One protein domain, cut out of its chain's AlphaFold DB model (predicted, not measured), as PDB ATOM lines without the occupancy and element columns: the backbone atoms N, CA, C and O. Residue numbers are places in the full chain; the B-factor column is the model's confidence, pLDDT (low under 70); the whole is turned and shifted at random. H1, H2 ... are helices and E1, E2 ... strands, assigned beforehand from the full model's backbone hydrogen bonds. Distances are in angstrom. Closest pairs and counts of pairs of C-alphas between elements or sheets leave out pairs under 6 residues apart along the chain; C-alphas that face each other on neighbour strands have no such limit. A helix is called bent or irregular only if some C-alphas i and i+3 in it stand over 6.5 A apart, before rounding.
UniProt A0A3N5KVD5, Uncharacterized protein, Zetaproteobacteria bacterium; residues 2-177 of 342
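AT A GLANCE: This is residues 2 to 177 of the 342 residues of an uncharacterized protein of Zetaproteobacteria bacterium (UniProt A0A3N5KVD5). What does the model look like? A small twisted sheet of parallel strands, E3 to E6, makes one side of the body, the hairpin E1 and E2 makes another, and H4 and H5 lie side by side between them, with H6 beside H5 on the sheet's face. The long bent helix H3 runs past H4, with H1 and H2 packed on its first arm at one end of the body; residues 69 to 75, of which 69 to 71 belong to H3, stick out. What is it made of, and how large is it? The printed part has 176 residues with six named helices and six named strands, in the order H1 H2 E1 E2 H3 E3 H4 E4 H5 E5 H6 E6, and its class is mixed, helices and strands. It is compact, with a radius of gyration of the C-alphas of 16.8 A and spans of 50 by 41 by 32 A.

IN THESE COORDINATES: Where do the first elements lie? H1 is residues 2 to 8, from C-alpha 2 at (25.983, 10.529, 21.195), and H2 is residues 11 to 21, 15.7 A long. E1 is residues 26 to 28 and E2 residues 37 to 39. Is the longest helix straight? H3, residues 43 to 71, was assigned as one helix by its hydrogen bonds but is bent: C-alphas 52 and 55 are 7.5 A apart. Its arms are H3a, residues 43 to 52, 14.2 A long, and H3b, residues 55 to 71, 24.1 A long. What follows? E3 is residues 79 to 81, H4 residues 91 to 103, 18.2 A long, and E4 residues 110 to 112. H5, residues 127 to 144, is 23.6 A long and irregular, with C-alphas 127 and 130 7.2 A apart. E5 is residues 148 to 151, H6 residues 159 to 168, 14.3 A long, and E6 residues 173 to 175, ending at C-alpha 175 at (41.466, 24.237, 52.448).

HOW THE PARTS SIT: What touches H3a? H1 does, at Phe 5 and Ala 47, whose C-alphas are the closest at 6.0 A, and H2 does, at Leu 18 and Ala 43, 6.2 A. H4 touches it with residues 92 to 97 alone, the closest C-alphas being those of Cys 49 and His 93, 5.8 A apart. How do the strands pair? E1 and E2 form an antiparallel hairpin, with N 28 and O 37 2.8 A apart, within hydrogen-bond range. The other sheet runs E3 E4 E5 E6, all parallel, with N 112 and O 80 at 2.9 A, N 150 and O 111 at 2.9 A, and N 151 and O 174 at 2.8 A. E3, H4, E4, then E4, H5, E5, then E5, H6, E6 are strand-helix-strand units, two parallel neighbour strands with a helix between, each with a right-handed crossover. Which helices are on that sheet? H5 and H6 make two layers with it, helices on one face of a sheet, while H4 only grazes it with residues 94 to 101. H5 touches H4 with residues 134 to 142 alone, at a shallow tilt of 15 degrees, the same way; their closest C-alphas, of Tyr 95 and Ile 141, are 6.1 A apart. How complete are the helix backbones? In H1, H2, H3a, H3b, H4 and H6 every O i to N i+4 pair is within hydrogen-bond range; in H5, 12 of 14 are.

THE WHOLE: How far does it reach? The two C-alphas farthest apart are those of Pro 11 and Val 159, at 50.2 A. Is there a cut or a long link? The printed part has no cut, and the one long link is E4 to H5, residues 113 to 126. Where is confidence low? No printed residue is under 70, and the mean pLDDT of the printed part is 94.8.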
ATOM      1  N   GLU A   2      25.821   9.943  22.532       89.25
ATOM      2  CA  GLU A   2      25.983  10.529  21.195       89.25
ATOM      3  C   GLU A   2      24.711  11.203  20.663       89.25
ATOM      4  O   GLU A   2      24.774  12.361  20.264       89.25
ATOM      5  N   ALA A   3      23.552  10.538  20.721       93.38
ATOM      6  CA  ALA A   3      22.282  11.119  20.273       93.38
ATOM      7  C   ALA A   3      21.960  12.454  20.974       93.38
ATOM      8  O   ALA A   3      21.637  13.435  20.307       93.38
ATOM      9  N   ALA A   4      22.142  12.527  22.299       94.31
ATOM     10  CA  ALA A   4      21.960  13.758  23.070       94.31
ATOM     11  C   ALA A   4      22.951  14.854  22.643       94.31
ATOM     12  O   ALA A   4      22.566  16.010  22.490       94.31
ATOM     13  N   PHE A   5      24.209  14.492  22.371       95.25
ATOM     14  CA  PHE A   5      25.216  15.426  21.865       95.25
ATOM     15  C   PHE A   5      24.827  15.979  20.489       95.25
ATOM     16  O   PHE A   5      24.916  17.185  20.263       95.25
ATOM     17  N   ARG A   6      24.330  15.120  19.584       94.88
ATOM     18  CA  ARG A   6      23.826  15.534  18.262       94.88
ATOM     19  C   ARG A   6      22.603  16.441  18.360       94.88
ATOM     20  O   ARG A   6      22.511  17.381  17.579       94.88
ATOM     21  N   ALA A   7      21.699  16.157  19.296       96.31
ATOM     22  CA  ALA A   7      20.483  16.934  19.501       96.31
ATOM     23  C   ALA A   7      20.776  18.314  20.111       96.31
ATOM     24  O   ALA A   7      20.160  19.305  19.731       96.31
ATOM     25  N   ARG A   8      21.736  18.394  21.043       96.06
ATOM     26  CA  ARG A   8      22.028  19.620  21.799       96.06
ATOM     27  C   ARG A   8      22.934  20.610  21.067       96.06
ATOM     28  O   ARG A   8      22.849  21.808  21.346       96.06
ATOM     29  N   PHE A   9      23.809  20.134  20.180       96.88
ATOM     30  CA  PHE A   9      24.842  20.947  19.535       96.88
ATOM     31  C   PHE A   9      24.801  20.835  18.006       96.88
ATOM     32  O   PHE A   9      24.766  19.740  17.433       96.88
ATOM     33  N   SER A  10      24.899  21.984  17.329       97.69
ATOM     34  CA  SER A  10      24.972  22.044  15.865       97.69
ATOM     35  C   SER A  10      26.176  21.252  15.324       97.69
ATOM     36  O   SER A  10      27.168  21.068  16.037       97.69
ATOM     37  N   PRO A  11      26.151  20.784  14.061       97.56
ATOM     38  CA  PRO A  11      27.290  20.081  13.463       97.56
ATOM     39  C   PRO A  11      28.613  20.858  13.568       97.56
ATOM     40  O   PRO A  11      29.649  20.265  13.867       97.56
ATOM     41  N   GLY A  12      28.567  22.184  13.381       98.19
ATOM     42  CA  GLY A  12      29.730  23.061  13.531       98.19
ATOM     43  C   GLY A  12      30.253  23.111  14.967       98.19
ATOM     44  O   GLY A  12      31.444  22.905  15.185       98.19
ATOM     45  N   ALA A  13      29.367  23.290  15.953       96.94
ATOM     46  CA  ALA A  13      29.745  23.311  17.368       96.94
ATOM     47  C   ALA A  13      30.332  21.969  17.833       96.94
ATOM     48  O   ALA A  13      31.320  21.936  18.563       96.94
ATOM     49  N   ARG A  14      29.766  20.847  17.371       97.81
ATOM     50  CA  ARG A  14      30.307  19.510  17.657       97.81
ATOM     51  C   ARG A  14      31.702  19.323  17.071       97.81
ATOM     52  O   ARG A  14      32.573  18.800  17.759       97.81
ATOM     53  N   ARG A  15      31.919  19.761  15.825       98.06
ATOM     54  CA  ARG A  15      33.238  19.709  15.179       98.06
ATOM     55  C   ARG A  15      34.253  20.547  15.949       98.06
ATOM     56  O   ARG A  15      35.316  20.027  16.250       98.06
ATOM     57  N   ASP A  16      33.903  21.777  16.322       98.06
ATOM     58  CA  ASP A  16      34.760  22.637  17.146       98.06
ATOM     59  C   ASP A  16      35.153  21.951  18.464       98.06
ATOM     60  O   ASP A  16      36.339  21.807  18.753       98.06
ATOM     61  N   LEU A  17      34.180  21.446  19.227       97.88
ATOM     62  CA  LEU A  17      34.434  20.752  20.493       97.88
ATOM     63  C   LEU A  17      35.389  19.562  20.324       97.88
ATOM     64  O   LEU A  17      36.371  19.443  21.056       97.88
ATOM     65  N   LEU A  18      35.136  18.701  19.338       98.19
ATOM     66  CA  LEU A  18      35.999  17.552  19.063       98.19
ATOM     67  C   LEU A  18      37.396  17.996  18.619       98.19
ATOM     68  O   LEU A  18      38.384  17.502  19.155       98.19
ATOM     69  N   THR A  19      37.498  18.978  17.722       98.44
ATOM     70  CA  THR A  19      38.777  19.545  17.278       98.44
ATOM     71  C   THR A  19      39.551  20.177  18.426       98.44
ATOM     72  O   THR A  19      40.780  20.136  18.417       98.44
ATOM     73  N   ARG A  20      38.887  20.765  19.424       98.12
ATOM     74  CA  ARG A  20      39.568  21.380  20.567       98.12
ATOM     75  C   ARG A  20      40.148  20.351  21.525       98.12
ATOM     76  O   ARG A  20      41.234  20.621  22.034       98.12
ATOM     77  N   TYR A  21      39.510  19.194  21.697       98.50
ATOM     78  CA  TYR A  21      39.807  18.298  22.814       98.50
ATOM     79  C   TYR A  21      40.101  16.834  22.467       98.50
ATOM     80  O   TYR A  21      40.968  16.233  23.099       98.50
ATOM     81  N   ALA A  22      39.394  16.248  21.501       98.19
ATOM     82  CA  ALA A  22      39.404  14.803  21.292       98.19
ATOM     83  C   ALA A  22      40.780  14.309  20.816       98.19
ATOM     84  O   ALA A  22      41.343  14.839  19.859       98.19
ATOM     85  N   GLY A  23      41.324  13.298  21.497       97.62
ATOM     86  CA  GLY A  23      42.619  12.686  21.172       97.62
ATOM     87  C   GLY A  23      43.835  13.589  21.418       97.62
ATOM     88  O   GLY A  23      44.958  13.208  21.090       97.62
ATOM     89  N   LYS A  24      43.644  14.786  21.989       98.12
ATOM     90  CA  LYS A  24      44.751  15.681  22.329       98.12
ATOM     91  C   LYS A  24      45.358  15.336  23.679       98.12
ATOM     92  O   LYS A  24      44.665  14.932  24.608       98.12
ATOM     93  N   ARG A  25      46.664  15.587  23.781       97.94
ATOM     94  CA  ARG A  25      47.473  15.360  24.982       97.94
ATOM     95  C   ARG A  25      47.735  16.678  25.696       97.94
ATOM     96  O   ARG A  25      48.614  17.442  25.295       97.94
ATOM     97  N   PHE A  26      46.992  16.940  26.762       98.19
ATOM     98  CA  PHE A  26      47.139  18.149  27.564       98.19
ATOM     99  C   PHE A  26      48.132  17.914  28.697       98.19
ATOM    100  O   PHE A  26      47.883  17.125  29.606       98.19
ATOM    101  N   ARG A  27      49.284  18.587  28.639       97.75
ATOM    102  CA  ARG A  27      50.320  18.484  29.673       97.75
ATOM    103  C   ARG A  27      50.041  19.474  30.799       97.75
ATOM    104  O   ARG A  27      50.025  20.680  30.564       97.75
ATOM    105  N   VAL A  28      49.883  18.965  32.015       97.38
ATOM    106  CA  VAL A  28      49.703  19.763  33.233       97.38
ATOM    107  C   VAL A  28      50.898  19.563  34.176       97.38
ATOM    108  O   VAL A  28      51.506  18.486  34.182       97.38
ATOM    109  N   PRO A  29      51.303  20.588  34.944       96.38
ATOM    110  CA  PRO A  29      52.464  20.497  35.820       96.38
ATOM    111  C   PRO A  29      52.226  19.520  36.976       96.38
ATOM    112  O   PRO A  29      51.118  19.409  37.492       96.38
ATOM    113  N   ASP A  30      53.292  18.863  37.433       93.69
ATOM    114  CA  ASP A  30      53.317  18.181  38.730       93.69
ATOM    115  C   ASP A  30      53.948  19.132  39.756       93.69
ATOM    116  O   ASP A  30      55.081  19.584  39.574       93.69
ATOM    117  N   ALA A  31      53.230  19.444  40.836       85.94
ATOM    118  CA  ALA A  31      53.716  20.352  41.876       85.94
ATOM    119  C   ALA A  31      54.997  19.851  42.569       85.94
ATOM    120  O   ALA A  31      55.740  20.645  43.138       85.94
ATOM    121  N   MET A  32      55.286  18.550  42.483       83.81
ATOM    122  CA  MET A  32      56.500  17.936  43.020       83.81
ATOM    123  C   MET A  32      57.700  17.999  42.053       83.81
ATOM    124  O   MET A  32      58.689  17.306  42.284       83.81
ATOM    125  N   GLY A  33      57.620  18.759  40.951       77.25
ATOM    126  CA  GLY A  33      58.728  18.936  39.997       77.25
ATOM    127  C   GLY A  33      59.047  17.698  39.150       77.25
ATOM    128  O   GLY A  33      60.121  17.597  38.565       77.25
ATOM    129  N   ARG A  34      58.126  16.729  39.096       84.06
ATOM    130  CA  ARG A  34      58.254  15.513  38.279       84.06
ATOM    131  C   ARG A  34      57.871  15.791  36.820       84.06
ATOM    132  O   ARG A  34      57.465  16.897  36.467       84.06
ATOM    133  N   LYS A  35      57.962  14.757  35.970       89.94
ATOM    134  CA  LYS A  35      57.481  14.820  34.579       89.94
ATOM    135  C   LYS A  35      56.033  15.342  34.532       89.94
ATOM    136  O   LYS A  35      55.233  14.919  35.372       89.94
ATOM    137  N   PRO A  36      55.689  16.200  33.550       91.94
ATOM    138  CA  PRO A  36      54.323  16.673  33.367       91.94
ATOM    139  C   PRO A  36      53.330  15.515  33.290       91.94
ATOM    140  O   PRO A  36      53.600  14.482  32.672       91.94
ATOM    141  N   LEU A  37      52.175  15.710  33.913       95.69
ATOM    142  CA  LEU A  37      51.056  14.780  33.858       95.69
ATOM    143  C   LEU A  37      50.299  15.024  32.558       95.69
ATOM    144  O   LEU A  37      50.269  16.149  32.061       95.69
ATOM    145  N   VAL A  38      49.690  13.982  32.003       96.94
ATOM    146  CA  VAL A  38      48.952  14.089  30.745       96.94
ATOM    147  C   VAL A  38      47.480  13.820  31.009       96.94
ATOM    148  O   VAL A  38      47.134  12.813  31.622       96.94
ATOM    149  N   VAL A  39      46.632  14.734  30.545       98.00
ATOM    150  CA  VAL A  39      45.184  14.556  30.466       98.00
ATOM    151  C   VAL A  39      44.819  14.384  28.999       98.00
ATOM    152  O   VAL A  39      45.217  15.184  28.154       98.00
ATOM    153  N   GLU A  40      44.075  13.329  28.706       97.81
ATOM    154  CA  GLU A  40      43.549  13.021  27.380       97.81
ATOM    155  C   GLU A  40      42.050  12.796  27.513       97.81
ATOM    156  O   GLU A  40      41.556  12.445  28.587       97.81
ATOM    157  N   MET A  41      41.325  13.038  26.429       98.12
ATOM    158  CA  MET A  41      39.905  12.735  26.361       98.12
ATOM    159  C   MET A  41      39.549  12.229  24.973       98.12
ATOM    160  O   MET A  41      39.937  12.799  23.952       98.12
ATOM    161  N   SER A  42      38.822  11.125  24.946       98.12
ATOM    162  CA  SER A  42      38.232  10.527  23.759       98.12
ATOM    163  C   SER A  42      37.043  11.354  23.262       98.12
ATOM    164  O   SER A  42      36.477  12.171  23.988       98.12
ATOM    165  N   ALA A  43      36.621  11.142  22.014       97.81
ATOM    166  CA  ALA A  43      35.442  11.821  21.476       97.81
ATOM    167  C   ALA A  43      34.161  11.596  22.321       97.81
ATOM    168  O   ALA A  43      33.440  12.571  22.550       97.81
ATOM    169  N   PRO A  44      33.880  10.381  22.847       98.06
ATOM    170  CA  PRO A  44      32.777  10.173  23.785       98.06
ATOM    171  C   PRO A  44      32.911  10.963  25.094       98.06
ATOM    172  O   PRO A  44      31.917  11.519  25.557       98.06
ATOM    173  N   GLU A  45      34.115  11.063  25.668       98.12
ATOM    174  CA  GLU A  45      34.355  11.858  26.885       98.12
ATOM    175  C   GLU A  45      34.169  13.358  26.625       98.12
ATOM    176  O   GLU A  45      33.572  14.049  27.443       98.12
ATOM    177  N   VAL A  46      34.590  13.870  25.462       98.44
ATOM    178  CA  VAL A  46      34.319  15.264  25.062       98.44
ATOM    179  C   VAL A  46      32.817  15.524  24.955       98.44
ATOM    180  O   VAL A  46      32.341  16.569  25.403       98.44
ATOM    181  N   ALA A  47      32.060  14.584  24.382       98.12
ATOM    182  CA  ALA A  47      30.609  14.693  24.287       98.12
ATOM    183  C   ALA A  47      29.934  14.679  25.673       98.12
ATOM    184  O   ALA A  47      29.052  15.504  25.915       98.12
ATOM    185  N   ASP A  48      30.364  13.796  26.585       97.62
ATOM    186  CA  ASP A  48      29.873  13.768  27.974       97.62
ATOM    187  C   ASP A  48      30.204  15.069  28.715       97.62
ATOM    188  O   ASP A  48      29.308  15.687  29.285       97.62
ATOM    189  N   CYS A  49      31.449  15.549  28.630       97.75
ATOM    190  CA  CYS A  49      31.871  16.838  29.178       97.75
ATOM    191  C   CYS A  49      30.980  17.990  28.691       97.75
ATOM    192  O   CYS A  49      30.478  18.773  29.496       97.75
ATOM    193  N   ALA A  50      30.771  18.092  27.375       97.88
ATOM    194  CA  ALA A  50      29.986  19.169  26.785       97.88
ATOM    195  C   ALA A  50      28.531  19.144  27.271       97.88
ATOM    196  O   ALA A  50      27.989  20.183  27.642       97.88
ATOM    197  N   LEU A  51      27.909  17.966  27.321       97.31
ATOM    198  CA  LEU A  51      26.543  17.818  27.826       97.31
ATOM    199  C   LEU A  51      26.447  18.130  29.322       97.31
ATOM    200  O   LEU A  51      25.515  18.812  29.741       97.31
ATOM    201  N   ARG A  52      27.421  17.671  30.111       95.19
ATOM    202  CA  ARG A  52      27.463  17.847  31.566       95.19
ATOM    203  C   ARG A  52      27.679  19.296  31.985       95.19
ATOM    204  O   ARG A  52      27.087  19.732  32.966       95.19
ATOM    205  N   PHE A  53      28.547  20.026  31.285       96.69
ATOM    206  CA  PHE A  53      29.026  21.329  31.749       96.69
ATOM    207  C   PHE A  53      28.443  22.528  31.009       96.69
ATOM    208  O   PHE A  53      28.611  23.636  31.509       96.69
ATOM    209  N   GLN A  54      27.755  22.364  29.873       95.06
ATOM    210  CA  GLN A  54      27.245  23.509  29.106       95.06
ATOM    211  C   GLN A  54      26.374  24.446  29.952       95.06
ATOM    212  O   GLN A  54      26.667  25.636  30.034       95.06
ATOM    213  N   GLU A  55      25.336  23.910  30.595       96.00
ATOM    214  CA  GLU A  55      24.416  24.699  31.417       96.00
ATOM    215  C   GLU A  55      25.101  25.267  32.677       96.00
ATOM    216  O   GLU A  55      25.029  26.483  32.870       96.00
ATOM    217  N   PRO A  56      25.862  24.484  33.475       96.00
ATOM    218  CA  PRO A  56      26.646  25.044  34.575       96.00
ATOM    219  C   PRO A  56      27.602  26.169  34.153       96.00
ATOM    220  O   PRO A  56      27.702  27.179  34.839       96.00
ATOM    221  N   LEU A  57      28.295  26.036  33.017       97.75
ATOM    222  CA  LEU A  57      29.213  27.060  32.507       97.75
ATOM    223  C   LEU A  57      28.493  28.335  32.049       97.75
ATOM    224  O   LEU A  57      29.066  29.425  32.135       97.75
ATOM    225  N   ASP A  58      27.275  28.207  31.520       97.38
ATOM    226  CA  ASP A  58      26.421  29.348  31.187       97.38
ATOM    227  C   ASP A  58      25.980  30.058  32.478       97.38
ATOM    228  O   ASP A  58      26.238  31.252  32.626       97.38
ATOM    229  N   ALA A  59      25.487  29.316  33.475       97.50
ATOM    230  CA  ALA A  59      25.103  29.867  34.775       97.50
ATOM    231  C   ALA A  59      26.273  30.540  35.522       97.50
ATOM    232  O   ALA A  59      26.119  31.628  36.077       97.50
ATOM    233  N   ILE A  60      27.470  29.938  35.509       97.56
ATOM    234  CA  ILE A  60      28.673  30.523  36.125       97.56
ATOM    235  C   ILE A  60      29.051  31.836  35.434       97.56
ATOM    236  O   ILE A  60      29.408  32.802  36.113       97.56
ATOM    237  N   ARG A  61      28.973  31.901  34.098       97.62
ATOM    238  CA  ARG A  61      29.253  33.134  33.349       97.62
ATOM    239  C   ARG A  61      28.291  34.244  33.756       97.62
ATOM    240  O   ARG A  61      28.750  35.355  34.022       97.62
ATOM    241  N   ASP A  62      27.004  33.934  33.832       97.81
ATOM    242  CA  ASP A  62      25.963  34.911  34.136       97.81
ATOM    243  C   ASP A  62      26.099  35.406  35.590       97.81
ATOM    244  O   ASP A  62      26.133  36.611  35.839       97.81
ATOM    245  N   ALA A  63      26.357  34.502  36.542       96.81
ATOM    246  CA  ALA A  63      26.677  34.867  37.922       96.81
ATOM    247  C   ALA A  63      27.937  35.749  38.020       96.81
ATOM    248  O   ALA A  63      27.955  36.740  38.750       96.81
ATOM    249  N   CYS A  64      28.993  35.439  37.259       96.25
ATOM    250  CA  CYS A  64      30.204  36.262  37.226       96.25
ATOM    251  C   CYS A  64      29.950  37.651  36.625       96.25
ATOM    252  O   CYS A  64      30.568  38.621  37.064       96.25
ATOM    253  N   ALA A  65      29.070  37.767  35.626       96.00
ATOM    254  CA  ALA A  65      28.668  39.055  35.066       96.00
ATOM    255  C   ALA A  65      27.932  39.905  36.115       96.00
ATOM    256  O   ALA A  65      28.293  41.066  36.319       96.00
ATOM    257  N   GLU A  66      27.000  39.307  36.860       97.12
ATOM    258  CA  GLU A  66      26.293  39.990  37.948       97.12
ATOM    259  C   GLU A  66      27.227  40.410  39.085       97.12
ATOM    260  O   GLU A  66      27.167  41.548  39.554       97.12
ATOM    261  N   ILE A  67      28.159  39.542  39.492       95.62
ATOM    262  CA  ILE A  67      29.160  39.886  40.509       95.62
ATOM    263  C   ILE A  67      30.000  41.079  40.045       95.62
ATOM    264  O   ILE A  67      30.187  42.017  40.820       95.62
ATOM    265  N   ARG A  68      30.471  41.094  38.789       94.75
ATOM    266  CA  ARG A  68      31.227  42.231  38.229       94.75
ATOM    267  C   ARG A  68      30.402  43.515  38.237       94.75
ATOM    268  O   ARG A  68      30.920  44.556  38.637       94.75
ATOM    269  N   ARG A  69      29.125  43.440  37.856       96.50
ATOM    270  CA  ARG A  69      28.203  44.583  37.864       96.50
ATOM    271  C   ARG A  69      28.025  45.154  39.273       96.50
ATOM    272  O   ARG A  69      28.185  46.355  39.464       96.50
ATOM    273  N   VAL A  70      27.743  44.303  40.263       96.81
ATOM    274  CA  VAL A  70      27.479  44.718  41.655       96.81
ATOM    275  C   VAL A  70      28.747  45.181  42.370       96.81
ATOM    276  O   VAL A  70      28.728  46.155  43.120       96.81
ATOM    277  N   LYS A  71      29.871  44.489  42.164       96.25
ATOM    278  CA  LYS A  71      31.147  44.838  42.804       96.25
ATOM    279  C   LYS A  71      31.801  46.049  42.142       96.25
ATOM    280  O   LYS A  71      32.598  46.718  42.804       96.25
ATOM    281  N   ALA A  72      31.455  46.356  40.890       93.81
ATOM    282  CA  ALA A  72      32.048  47.417  40.087       93.81
ATOM    283  C   ALA A  72      33.585  47.318  40.099       93.81
ATOM    284  O   ALA A  72      34.153  46.340  39.621       93.81
ATOM    285  N   ARG A  73      34.273  48.301  40.689       93.62
ATOM    286  CA  ARG A  73      35.743  48.322  40.800       93.62
ATOM    287  C   ARG A  73      36.286  47.613  42.045       93.62
ATOM    288  O   ARG A  73      37.500  47.566  42.227       93.62
ATOM    289  N   ARG A  74      35.426  47.108  42.937       96.56
ATOM    290  CA  ARG A  74      35.873  46.448  44.172       96.56
ATOM    291  C   ARG A  74      36.451  45.070  43.847       96.56
ATOM    292  O   ARG A  74      35.779  44.293  43.168       96.56
ATOM    293  N   PRO A  75      37.629  44.721  44.389       94.38
ATOM    294  CA  PRO A  75      38.231  43.421  44.148       94.38
ATOM    295  C   PRO A  75      37.346  42.289  44.687       94.38
ATOM    296  O   PRO A  75      36.618  42.430  45.682       94.38
ATOM    297  N   PHE A  76      37.406  41.159  43.993       94.69
ATOM    298  CA  PHE A  76      36.775  39.905  44.379       94.69
ATOM    299  C   PHE A  76      37.543  38.730  43.779       94.69
ATOM    300  O   PHE A  76      38.279  38.889  42.808       94.69
ATOM    301  N   ALA A  77      37.355  37.557  44.372       95.19
ATOM    302  CA  ALA A  77      37.890  36.298  43.887       95.19
ATOM    303  C   ALA A  77      36.723  35.387  43.501       95.19
ATOM    304  O   ALA A  77      35.686  35.391  44.168       95.19
ATOM    305  N   ILE A  78      36.892  34.618  42.428       96.44
ATOM    306  CA  ILE A  78      35.932  33.594  42.010       96.44
ATOM    307  C   ILE A  78      36.490  32.237  42.417       96.44
ATOM    308  O   ILE A  78      37.629  31.902  42.087       96.44
ATOM    309  N   GLU A  79      35.674  31.449  43.102       97.88
ATOM    310  CA  GLU A  79      35.879  30.013  43.216       97.88
ATOM    311  C   GLU A  79      34.769  29.305  42.441       97.88
ATOM    312  O   GLU A  79      33.600  29.656  42.587       97.88
ATOM    313  N   VAL A  80      35.132  28.310  41.632       97.75
ATOM    314  CA  VAL A  80      34.165  27.389  41.020       97.75
ATOM    315  C   VAL A  80      34.348  26.021  41.660       97.75
ATOM    316  O   VAL A  80      35.459  25.484  41.653       97.75
ATOM    317  N   SER A  81      33.269  25.454  42.201       96.31
ATOM    318  CA  SER A  81      33.281  24.130  42.819       96.31
ATOM    319  C   SER A  81      32.345  23.156  42.111       96.31
ATOM    320  O   SER A  81      31.278  23.520  41.619       96.31
ATOM    321  N   VAL A  82      32.788  21.906  42.033       95.00
ATOM    322  CA  VAL A  82      32.021  20.740  41.570       95.00
ATOM    323  C   VAL A  82      32.182  19.586  42.562       95.00
ATOM    324  O   VAL A  82      32.114  18.416  42.200       95.00
ATOM    325  N   ASP A  83      32.459  19.921  43.822       93.56
ATOM    326  CA  ASP A  83      32.815  18.983  44.878       93.56
ATOM    327  C   ASP A  83      31.629  18.155  45.386       93.56
ATOM    328  O   ASP A  83      31.817  17.010  45.795       93.56
ATOM    329  N   GLU A  84      30.417  18.707  45.295       90.06
ATOM    330  CA  GLU A  84      29.171  18.024  45.663       90.06
ATOM    331  C   GLU A  84      28.550  17.224  44.503       90.06
ATOM    332  O   GLU A  84      27.507  16.588  44.672       90.06
ATOM    333  N   VAL A  85      29.184  17.207  43.321       89.19
ATOM    334  CA  VAL A  85      28.771  16.301  42.238       89.19
ATOM    335  C   VAL A  85      29.050  14.860  42.685       89.19
ATOM    336  O   VAL A  85      30.166  14.578  43.124       89.19
ATOM    337  N   PRO A  86      28.081  13.927  42.573       86.38
ATOM    338  CA  PRO A  86      28.268  12.556  43.034       86.38
ATOM    339  C   PRO A  86      29.532  11.897  42.469       86.38
ATOM    340  O   PRO A  86      29.745  11.862  41.257       86.38
ATOM    341  N   GLY A  87      30.339  11.319  43.361       85.94
ATOM    342  CA  GLY A  87      31.584  10.636  43.011       85.94
ATOM    343  C   GLY A  87      32.829  11.516  43.144       85.94
ATOM    344  O   GLY A  87      32.853  12.505  43.869       85.94
ATOM    345  N   MET A  88      33.912  11.094  42.492       91.62
ATOM    346  CA  MET A  88      35.146  11.877  42.388       91.62
ATOM    347  C   MET A  88      35.220  12.496  40.995       91.62
ATOM    348  O   MET A  88      34.837  11.852  40.022       91.62
ATOM    349  N   SER A  89      35.747  13.715  40.881       95.88
ATOM    350  CA  SER A  89      35.975  14.325  39.573       95.88
ATOM    351  C   SER A  89      37.021  13.535  38.795       95.88
ATOM    352  O   SER A  89      38.148  13.344  39.265       95.88
ATOM    353  N   GLU A  90      36.664  13.122  37.582       96.38
ATOM    354  CA  GLU A  90      37.636  12.551  36.660       96.38
ATOM    355  C   GLU A  90      38.528  13.649  36.059       96.38
ATOM    356  O   GLU A  90      38.066  14.777  35.833       96.38
ATOM    357  N   PRO A  91      39.812  13.355  35.774       97.62
ATOM    358  CA  PRO A  91      40.737  14.342  35.223       97.62
ATOM    359  C   PRO A  91      40.247  15.035  33.946       97.62
ATOM    360  O   PRO A  91      40.426  16.244  33.815       97.62
ATOM    361  N   HIS A  92      39.607  14.307  33.022       97.94
ATOM    362  CA  HIS A  92      39.110  14.892  31.774       97.94
ATOM    363  C   HIS A  92      37.936  15.854  32.010       97.94
ATOM    364  O   HIS A  92      37.917  16.930  31.412       97.94
ATOM    365  N   HIS A  93      37.009  15.523  32.920       97.81
ATOM    366  CA  HIS A  93      35.904  16.409  33.300       97.81
ATOM    367  C   HIS A  93      36.432  17.704  33.899       97.81
ATOM    368  O   HIS A  93      36.028  18.793  33.492       97.81
ATOM    369  N   PHE A  94      37.364  17.583  34.847       98.31
ATOM    370  CA  PHE A  94      37.916  18.743  35.527       98.31
ATOM    371  C   PHE A  94      38.730  19.617  34.569       98.31
ATOM    372  O   PHE A  94      38.531  20.829  34.543       98.31
ATOM    373  N   TYR A  95      39.573  19.025  33.713       98.69
ATOM    374  CA  TYR A  95      40.311  19.779  32.697       98.69
ATOM    375  C   TYR A  95      39.374  20.514  31.733       98.69
ATOM    376  O   TYR A  95      39.579  21.699  31.479       98.69
ATOM    377  N   TYR A  96      38.333  19.841  31.226       98.75
ATOM    378  CA  TYR A  96      37.360  20.450  30.318       98.75
ATOM    379  C   TYR A  96      36.664  21.659  30.954       98.75
ATOM    380  O   TYR A  96      36.623  22.729  30.347       98.75
ATOM    381  N   LEU A  97      36.176  21.512  32.194       98.38
ATOM    382  CA  LEU A  97      35.561  22.602  32.953       98.38
ATOM    383  C   LEU A  97      36.510  23.804  33.057       98.38
ATOM    384  O   LEU A  97      36.129  24.921  32.716       98.38
ATOM    385  N   CYS A  98      37.753  23.574  33.487       98.50
ATOM    386  CA  CYS A  98      38.739  24.639  33.666       98.50
ATOM    387  C   CYS A  98      39.087  25.331  32.336       98.50
ATOM    388  O   CYS A  98      39.152  26.560  32.271       98.50
ATOM    389  N   ALA A  99      39.244  24.552  31.261       98.44
ATOM    390  CA  ALA A  99      39.518  25.072  29.927       98.44
ATOM    391  C   ALA A  99      38.378  25.962  29.412       98.44
ATOM    392  O   ALA A  99      38.635  27.043  28.881       98.44
ATOM    393  N   GLU A 100      37.122  25.544  29.596       98.50
ATOM    394  CA  GLU A 100      35.974  26.343  29.161       98.50
ATOM    395  C   GLU A 100      35.739  27.580  30.032       98.50
ATOM    396  O   GLU A 100      35.334  28.612  29.497       98.50
ATOM    397  N   LEU A 101      36.044  27.533  31.334       98.44
ATOM    398  CA  LEU A 101      36.055  28.731  32.183       98.44
ATOM    399  C   LEU A 101      37.069  29.760  31.669       98.44
ATOM    400  O   LEU A 101      36.703  30.917  31.443       98.44
ATOM    401  N   GLN A 102      38.311  29.338  31.398       97.62
ATOM    402  CA  GLN A 102      39.339  30.225  30.845       97.62
ATOM    403  C   GLN A 102      38.904  30.803  29.493       97.62
ATOM    404  O   GLN A 102      39.019  32.009  29.269       97.62
ATOM    405  N   ARG A 103      38.345  29.975  28.601       97.06
ATOM    406  CA  ARG A 103      37.879  30.420  27.278       97.06
ATOM    407  C   ARG A 103      36.722  31.423  27.356       97.06
ATOM    408  O   ARG A 103      36.570  32.250  26.463       97.06
ATOM    409  N   ARG A 104      35.927  31.377  28.430       96.88
ATOM    410  CA  ARG A 104      34.853  32.337  28.741       96.88
ATOM    411  C   ARG A 104      35.350  33.588  29.481       96.88
ATOM    412  O   ARG A 104      34.530  34.406  29.893       96.88
ATOM    413  N   GLY A 105      36.661  33.747  29.678       96.19
ATOM    414  CA  GLY A 105      37.236  34.888  30.399       96.19
ATOM    415  C   GLY A 105      36.937  34.869  31.902       96.19
ATOM    416  O   GLY A 105      36.815  35.922  32.537       96.19
ATOM    417  N   ILE A 106      36.757  33.680  32.483       96.50
ATOM    418  CA  ILE A 106      36.492  33.495  33.912       96.50
ATOM    419  C   ILE A 106      37.789  33.044  34.580       96.50
ATOM    420  O   ILE A 106      38.152  31.871  34.549       96.50
ATOM    421  N   ALA A 107      38.502  34.008  35.163       90.81
ATOM    422  CA  ALA A 107      39.714  33.763  35.933       90.81
ATOM    423  C   ALA A 107      39.349  33.369  37.372       90.81
ATOM    424  O   ALA A 107      39.041  34.224  38.206       90.81
ATOM    425  N   SER A 108      39.353  32.068  37.651       96.56
ATOM    426  CA  SER A 108      39.097  31.538  38.990       96.56
ATOM    427  C   SER A 108      40.352  31.629  39.857       96.56
ATOM    428  O   SER A 108      41.415  31.153  39.474       96.56
ATOM    429  N   PHE A 109      40.213  32.179  41.062       97.31
ATOM    430  CA  PHE A 109      41.235  32.083  42.106       97.31
ATOM    431  C   PHE A 109      41.388  30.633  42.575       97.31
ATOM    432  O   PHE A 109      42.505  30.149  42.752       97.31
ATOM    433  N   SER A 110      40.262  29.934  42.759       98.31
ATOM    434  CA  SER A 110      40.245  28.544  43.201       98.31
ATOM    435  C   SER A 110      39.289  27.684  42.374       98.31
ATOM    436  O   SER A 110      38.240  28.140  41.916       98.31
ATOM    437  N   LEU A 111      39.678  26.428  42.164       98.38
ATOM    438  CA  LEU A 111      38.894  25.413  41.465       98.38
ATOM    439  C   LEU A 111      38.796  24.187  42.374       98.38
ATOM    440  O   LEU A 111      39.823  23.598  42.721       98.38
ATOM    441  N   ALA A 112      37.584  23.829  42.795       97.88
ATOM    442  CA  ALA A 112      37.347  22.787  43.794       97.88
ATOM    443  C   ALA A 112      36.722  21.530  43.156       97.88
ATOM    444  O   ALA A 112      35.516  21.511  42.895       97.88
ATOM    445  N   PRO A 113      37.523  20.488  42.867       97.62
ATOM    446  CA  PRO A 113      37.019  19.226  42.339       97.62
ATOM    447  C   PRO A 113      36.374  18.360  43.431       97.62
ATOM    448  O   PRO A 113      36.670  18.490  44.619       97.62
ATOM    449  N   GLY A 114      35.565  17.389  43.010       95.75
ATOM    450  CA  GLY A 114      35.085  16.298  43.855       95.75
ATOM    451  C   GLY A 114      36.218  15.352  44.227       95.75
ATOM    452  O   GLY A 114      36.732  14.609  43.391       95.75
ATOM    453  N   LEU A 115      36.598  15.353  45.504       94.25
ATOM    454  CA  LEU A 115      37.617  14.449  46.052       94.25
ATOM    455  C   LEU A 115      37.021  13.157  46.631       94.25
ATOM    456  O   LEU A 115      37.754  12.327  47.168       94.25
ATOM    457  N   GLY A 116      35.696  12.990  46.545       89.12
ATOM    458  CA  GLY A 116      34.966  11.904  47.203       89.12
ATOM    459  C   GLY A 116      34.923  12.054  48.724       89.12
ATOM    460  O   GLY A 116      34.685  11.081  49.437       89.12
ATOM    461  N   PHE A 117      35.190  13.261  49.229       90.38
ATOM    462  CA  PHE A 117      34.992  13.589  50.631       90.38
ATOM    463  C   PHE A 117      33.502  13.770  50.892       90.38
ATOM    464  O   PHE A 117      32.804  14.427  50.125       90.38
ATOM    465  N   SER A 118      33.022  13.205  51.992       79.25
ATOM    466  CA  SER A 118      31.711  13.526  52.541       79.25
ATOM    467  C   SER A 118      31.866  14.457  53.743       79.25
ATOM    468  O   SER A 118      32.955  14.585  54.312       79.25
ATOM    469  N   LYS A 119      30.746  15.061  54.154       70.94
ATOM    470  CA  LYS A 119      30.623  15.838  55.401       70.94
ATOM    471  C   LYS A 119      30.695  14.956  56.660       70.94
ATOM    472  O   LYS A 119      30.615  15.477  57.766       70.94
ATOM    473  N   LEU A 120      30.821  13.635  56.491       70.50
ATOM    474  CA  LEU A 120      31.074  12.702  57.580       70.50
ATOM    475  C   LEU A 120      32.570  12.676  57.904       70.50
ATOM    476  O   LEU A 120      33.422  12.805  57.015       70.50
ATOM    477  N   ASP A 121      32.880  12.399  59.167       73.19
ATOM    478  CA  ASP A 121      34.244  12.250  59.686       73.19
ATOM    479  C   ASP A 121      34.831  10.879  59.323       73.19
ATOM    480  O   ASP A 121      35.305  10.108  60.154       73.19
ATOM    481  N   VAL A 122      34.765  10.557  58.033       81.25
ATOM    482  CA  VAL A 122      35.313   9.341  57.444       81.25
ATOM    483  C   VAL A 122      36.483   9.733  56.553       81.25
ATOM    484  O   VAL A 122      36.385  10.643  55.717       81.25
ATOM    485  N   ASP A 123      37.609   9.056  56.762       88.75
ATOM    486  CA  ASP A 123      38.802   9.228  55.942       88.75
ATOM    487  C   ASP A 123      38.698   8.435  54.629       88.75
ATOM    488  O   ASP A 123      37.847   7.561  54.457       88.75
ATOM    489  N   VAL A 124      39.580   8.730  53.678       88.75
ATOM    490  CA  VAL A 124      39.650   7.966  52.425       88.75
ATOM    491  C   VAL A 124      40.153   6.541  52.671       88.75
ATOM    492  O   VAL A 124      41.071   6.324  53.456       88.75
ATOM    493  N   ARG A 125      39.571   5.556  51.971       87.06
ATOM    494  CA  ARG A 125      39.912   4.129  52.147       87.06
ATOM    495  C   ARG A 125      41.336   3.784  51.705       87.06
ATOM    496  O   ARG A 125      42.025   3.043  52.393       87.06
ATOM    497  N   ASP A 126      41.768   4.329  50.570       88.00
ATOM    498  CA  ASP A 126      43.112   4.128  50.017       88.00
ATOM    499  C   ASP A 126      43.778   5.487  49.740       88.00
ATOM    500  O   ASP A 126      43.776   5.972  48.603       88.00
ATOM    501  N   PRO A 127      44.310   6.153  50.782       88.25
ATOM    502  CA  PRO A 127      44.921   7.467  50.632       88.25
ATOM    503  C   PRO A 127      46.136   7.442  49.699       88.25
ATOM    504  O   PRO A 127      46.326   8.386  48.936       88.25
ATOM    505  N   HIS A 128      46.963   6.390  49.746       91.38
ATOM    506  CA  HIS A 128      48.246   6.344  49.034       91.38
ATOM    507  C   HIS A 128      48.157   5.831  47.595       91.38
ATOM    508  O   HIS A 128      49.043   6.165  46.810       91.38
ATOM    509  N   GLY A 129      47.134   5.056  47.237       93.31
ATOM    510  CA  GLY A 129      46.963   4.558  45.876       93.31
ATOM    511  C   GLY A 129      46.149   5.506  45.000       93.31
ATOM    512  O   GLY A 129      46.641   6.548  44.542       93.31
ATOM    513  N   ALA A 130      44.902   5.129  44.718       92.00
ATOM    514  CA  ALA A 130      44.079   5.816  43.718       92.00
ATOM    515  C   ALA A 130      43.812   7.288  44.080       92.00
ATOM    516  O   ALA A 130      43.856   8.162  43.208       92.00
ATOM    517  N   PHE A 131      43.605   7.581  45.368       94.50
ATOM    518  CA  PHE A 131      43.356   8.940  45.842       94.50
ATOM    519  C   PHE A 131      44.555   9.863  45.588       94.50
ATOM    520  O   PHE A 131      44.406  10.885  44.918       94.50
ATOM    521  N   ALA A 132      45.756   9.494  46.051       94.81
ATOM    522  CA  ALA A 132      46.966  10.291  45.838       94.81
ATOM    523  C   ALA A 132      47.246  10.539  44.348       94.81
ATOM    524  O   ALA A 132      47.616  11.651  43.963       94.81
ATOM    525  N   THR A 133      47.041   9.521  43.508       94.06
ATOM    526  CA  THR A 133      47.238   9.635  42.057       94.06
ATOM    527  C   THR A 133      46.276  10.651  41.447       94.06
ATOM    528  O   THR A 133      46.717  11.551  40.729       94.06
ATOM    529  N   ARG A 134      44.983  10.556  41.777       95.50
ATOM    530  CA  ARG A 134      43.948  11.463  41.270       95.50
ATOM    531  C   ARG A 134      44.156  12.898  41.749       95.50
ATOM    532  O   ARG A 134      44.190  13.805  40.924       95.50
ATOM    533  N   VAL A 135      44.371  13.107  43.049       96.19
ATOM    534  CA  VAL A 135      44.609  14.443  43.629       96.19
ATOM    535  C   VAL A 135      45.807  15.127  42.974       96.19
ATOM    536  O   VAL A 135      45.744  16.318  42.689       96.19
ATOM    537  N   ARG A 136      46.883  14.386  42.683       96.38
ATOM    538  CA  ARG A 136      48.061  14.931  41.998       96.38
ATOM    539  C   ARG A 136      47.723  15.472  40.605       96.38
ATOM    540  O   ARG A 136      48.181  16.556  40.255       96.38
ATOM    541  N   VAL A 137      46.906  14.753  39.834       97.56
ATOM    542  CA  VAL A 137      46.453  15.216  38.511       97.56
ATOM    543  C   VAL A 137      45.529  16.424  38.642       97.56
ATOM    544  O   VAL A 137      45.750  17.423  37.967       97.56
ATOM    545  N   LEU A 138      44.547  16.379  39.547       98.12
ATOM    546  CA  LEU A 138      43.607  17.484  39.769       98.12
ATOM    547  C   LEU A 138      44.315  18.771  40.231       98.12
ATOM    548  O   LEU A 138      44.032  19.849  39.714       98.12
ATOM    549  N   ALA A 139      45.292  18.660  41.133       98.06
ATOM    550  CA  ALA A 139      46.113  19.790  41.560       98.06
ATOM    551  C   ALA A 139      46.947  20.360  40.402       98.06
ATOM    552  O   ALA A 139      47.043  21.580  40.249       98.06
ATOM    553  N   GLY A 140      47.503  19.488  39.554       98.06
ATOM    554  CA  GLY A 140      48.204  19.886  38.335       98.06
ATOM    555  C   GLY A 140      47.305  20.642  37.356       98.06
ATOM    556  O   GLY A 140      47.716  21.674  36.827       98.06
ATOM    557  N   ILE A 141      46.065  20.182  37.164       98.50
ATOM    558  CA  ILE A 141      45.056  20.861  36.338       98.50
ATOM    559  C   ILE A 141      44.757  22.253  36.903       98.50
ATOM    560  O   ILE A 141      44.892  23.230  36.173       98.50
ATOM    561  N   ALA A 142      44.421  22.378  38.192       98.19
ATOM    562  CA  ALA A 142      44.134  23.683  38.795       98.19
ATOM    563  C   ALA A 142      45.310  24.661  38.608       98.19
ATOM    564  O   ALA A 142      45.118  25.787  38.143       98.19
ATOM    565  N   ARG A 143      46.541  24.187  38.854       97.38
ATOM    566  CA  ARG A 143      47.770  24.966  38.659       97.38
ATOM    567  C   ARG A 143      47.998  25.366  37.200       97.38
ATOM    568  O   ARG A 143      48.452  26.479  36.957       97.38
ATOM    569  N   HIS A 144      47.709  24.486  36.239       97.62
ATOM    570  CA  HIS A 144      47.826  24.784  34.804       97.62
ATOM    571  C   HIS A 144      46.984  26.001  34.407       97.62
ATOM    572  O   HIS A 144      47.441  26.829  33.627       97.62
ATOM    573  N   PHE A 145      45.793  26.128  34.993       97.62
ATOM    574  CA  PHE A 145      44.861  27.231  34.754       97.62
ATOM    575  C   PHE A 145      45.063  28.426  35.705       97.62
ATOM    576  O   PHE A 145      44.205  29.299  35.792       97.62
ATOM    577  N   GLY A 146      46.190  28.482  36.425       96.75
ATOM    578  CA  GLY A 146      46.538  29.611  37.295       96.75
ATOM    579  C   GLY A 146      45.739  29.701  38.601       96.75
ATOM    580  O   GLY A 146      45.809  30.727  39.273       96.75
ATOM    581  N   ALA A 147      45.011  28.648  38.978       97.88
ATOM    582  CA  ALA A 147      44.199  28.601  40.190       97.88
ATOM    583  C   ALA A 147      44.831  27.716  41.275       97.88
ATOM    584  O   ALA A 147      45.629  26.814  40.999       97.88
ATOM    585  N   VAL A 148      44.420  27.924  42.526       97.88
ATOM    586  CA  VAL A 148      44.687  26.969  43.610       97.88
ATOM    587  C   VAL A 148      43.608  25.891  43.650       97.88
ATOM    588  O   VAL A 148      42.423  26.165  43.435       97.88
ATOM    589  N   MET A 149      43.983  24.653  43.968       98.25
ATOM    590  CA  MET A 149      42.986  23.600  44.162       98.25
ATOM    591  C   MET A 149      42.213  23.858  45.460       98.25
ATOM    592  O   MET A 149      42.806  23.951  46.539       98.25
ATOM    593  N   GLY A 150      40.894  23.984  45.345       98.00
ATOM    594  CA  GLY A 150      39.990  24.071  46.484       98.00
ATOM    595  C   GLY A 150      39.740  22.690  47.081       98.00
ATOM    596  O   GLY A 150      39.508  21.724  46.358       98.00
ATOM    597  N   ILE A 151      39.802  22.591  48.405       96.88
ATOM    598  CA  ILE A 151      39.605  21.359  49.168       96.88
ATOM    599  C   ILE A 151      38.440  21.604  50.121       96.88
ATOM    600  O   ILE A 151      38.589  22.256  51.156       96.88
ATOM    601  N   HIS A 152      37.267  21.112  49.734       94.88
ATOM    602  CA  HIS A 152      36.044  21.172  50.534       94.88
ATOM    603  C   HIS A 152      35.895  19.913  51.380       94.88
ATOM    604  O   HIS A 152      36.553  18.907  51.118       94.88
ATOM    605  N   SER A 153      35.035  19.971  52.402       90.25
ATOM    606  CA  SER A 153      34.800  18.859  53.335       90.25
ATOM    607  C   SER A 153      36.102  18.279  53.916       90.25
ATOM    608  O   SER A 153      36.275  17.064  54.000       90.25
ATOM    609  N   GLY A 154      37.057  19.154  54.261       90.44
ATOM    610  CA  GLY A 154      38.358  18.769  54.817       90.44
ATOM    611  C   GLY A 154      38.303  18.328  56.286       90.44
ATOM    612  O   GLY A 154      39.230  17.683  56.783       90.44
ATOM    613  N   ASP A 155      37.218  18.641  56.989       89.06
ATOM    614  CA  ASP A 155      36.991  18.218  58.368       89.06
ATOM    615  C   ASP A 155      37.063  16.684  58.523       89.06
ATOM    616  O   ASP A 155      36.766  15.910  57.602       89.06
ATOM    617  N   GLY A 156      37.560  16.234  59.678       86.50
ATOM    618  CA  GLY A 156      37.685  14.806  60.004       86.50
ATOM    619  C   GLY A 156      38.727  14.004  59.201       86.50
ATOM    620  O   GLY A 156      38.943  12.828  59.489       86.50
ATOM    621  N   LYS A 157      39.415  14.589  58.207       92.12
ATOM    622  CA  LYS A 157      40.430  13.857  57.419       92.12
ATOM    623  C   LYS A 157      41.713  13.622  58.211       92.12
ATOM    624  O   LYS A 157      42.173  14.496  58.948       92.12
ATOM    625  N   SER A 158      42.327  12.450  58.038       92.56
ATOM    626  CA  SER A 158      43.516  12.086  58.812       92.56
ATOM    627  C   SER A 158      44.723  12.965  58.481       92.56
ATOM    628  O   SER A 158      44.831  13.563  57.405       92.56
ATOM    629  N   VAL A 159      45.705  12.978  59.390       94.50
ATOM    630  CA  VAL A 159      47.014  13.613  59.155       94.50
ATOM    631  C   VAL A 159      47.644  13.105  57.855       94.50
ATOM    632  O   VAL A 159      48.216  13.888  57.100       94.50
ATOM    633  N   ARG A 160      47.501  11.809  57.559       95.06
ATOM    634  CA  ARG A 160      48.029  11.181  56.342       95.06
ATOM    635  C   ARG A 160      47.389  11.779  55.087       95.06
ATOM    636  O   ARG A 160      48.114  12.205  54.187       95.06
ATOM    637  N   THR A 161      46.061  11.865  55.050       95.88
ATOM    638  CA  THR A 161      45.304  12.453  53.932       95.88
ATOM    639  C   THR A 161      45.659  13.924  53.728       95.88
ATOM    640  O   THR A 161      45.959  14.340  52.607       95.88
ATOM    641  N   ARG A 162      45.736  14.703  54.813       96.44
ATOM    642  CA  ARG A 162      46.152  16.115  54.782       96.44
ATOM    643  C   ARG A 162      47.560  16.297  54.210       96.44
ATOM    644  O   ARG A 162      47.765  17.136  53.337       96.44
ATOM    645  N   GLN A 163      48.517  15.460  54.608       96.19
ATOM    646  CA  GLN A 163      49.879  15.516  54.070       96.19
ATOM    647  C   GLN A 163      49.958  15.145  52.581       96.19
ATOM    648  O   GLN A 163      50.817  15.662  51.864       96.19
ATOM    649  N   ILE A 164      49.104  14.233  52.106       96.25
ATOM    650  CA  ILE A 164      49.014  13.878  50.683       96.25
ATOM    651  C   ILE A 164      48.502  15.068  49.876       96.25
ATOM    652  O   ILE A 164      49.136  15.433  48.888       96.25
ATOM    653  N   LEU A 165      47.424  15.710  50.335       97.12
ATOM    654  CA  LEU A 165      46.884  16.925  49.722       97.12
ATOM    655  C   LEU A 165      47.937  18.037  49.662       97.12
ATOM    656  O   LEU A 165      48.166  18.602  48.593       97.12
ATOM    657  N   ALA A 166      48.631  18.294  50.773       96.69
ATOM    658  CA  ALA A 166      49.679  19.310  50.851       96.69
ATOM    659  C   ALA A 166      50.823  19.057  49.857       96.69
ATOM    660  O   ALA A 166      51.281  19.975  49.183       96.69
ATOM    661  N   ARG A 167      51.275  17.803  49.721       95.56
ATOM    662  CA  ARG A 167      52.312  17.440  48.740       95.56
ATOM    663  C   ARG A 167      51.817  17.585  47.303       95.56
ATOM    664  O   ARG A 167      52.501  18.191  46.490       95.56
ATOM    665  N   ALA A 168      50.633  17.060  46.997       95.94
ATOM    666  CA  ALA A 168      50.078  17.081  45.644       95.94
ATOM    667  C   ALA A 168      49.868  18.504  45.101       95.94
ATOM    668  O   ALA A 168      49.960  18.730  43.900       95.94
ATOM    669  N   THR A 169      49.622  19.459  45.993       96.50
ATOM    670  CA  THR A 169      49.405  20.878  45.683       96.50
ATOM    671  C   THR A 169      50.668  21.731  45.830       96.50
ATOM    672  O   THR A 169      50.624  22.937  45.599       96.50
ATOM    673  N   GLY A 170      51.801  21.135  46.228       94.56
ATOM    674  CA  GLY A 170      53.041  21.868  46.495       94.56
ATOM    675  C   GLY A 170      52.895  22.918  47.601       94.56
ATOM    676  O   GLY A 170      53.552  23.952  47.551       94.56
ATOM    677  N   GLY A 171      51.989  22.693  48.557       94.25
ATOM    678  CA  GLY A 171      51.674  23.644  49.623       94.25
ATOM    679  C   GLY A 171      50.791  24.828  49.205       94.25
ATOM    680  O   GLY A 171      50.543  25.692  50.037       94.25
ATOM    681  N   ASN A 172      50.305  24.881  47.957       94.62
ATOM    682  CA  ASN A 172      49.469  25.976  47.456       94.62
ATOM    683  C   ASN A 172      48.035  25.505  47.155       94.62
ATOM    684  O   ASN A 172      47.753  24.952  46.089       94.62
ATOM    685  N   PHE A 173      47.130  25.704  48.109       96.88
ATOM    686  CA  PHE A 173      45.756  25.197  48.072       96.88
ATOM    687  C   PHE A 173      44.807  26.087  48.880       96.88
ATOM    688  O   PHE A 173      45.238  26.920  49.675       96.88
ATOM    689  N   TRP A 174      43.503  25.863  48.719       97.12
ATOM    690  CA  TRP A 174      42.460  26.517  49.507       97.12
ATOM    691  C   TRP A 174      41.673  25.476  50.311       97.12
ATOM    692  O   TRP A 174      40.802  24.798  49.774       97.12
ATOM    693  N   TYR A 175      42.022  25.293  51.589       96.00
ATOM    694  CA  TYR A 175      41.466  24.237  52.448       96.00
ATOM    695  C   TYR A 175      40.350  24.774  53.340       96.00
ATOM    696  O   TYR A 175      40.589  25.651  54.171       96.00
ATOM    697  N   LYS A 176      39.137  24.237  53.188       93.44
ATOM    698  CA  LYS A 176      37.958  24.679  53.936       93.44
ATOM    699  C   LYS A 176      37.676  23.760  55.119       93.44
ATOM    700  O   LYS A 176      37.595  22.544  54.961       93.44
ATOM    701  N   ILE A 177      37.483  24.387  56.275       90.25
ATOM    702  CA  ILE A 177      37.055  23.766  57.533       90.25
ATOM    703  C   ILE A 177      35.800  24.470  58.043       90.25
ATOM    704  O   ILE A 177      35.669  25.688  57.886       90.25
TER     705      ILE A 177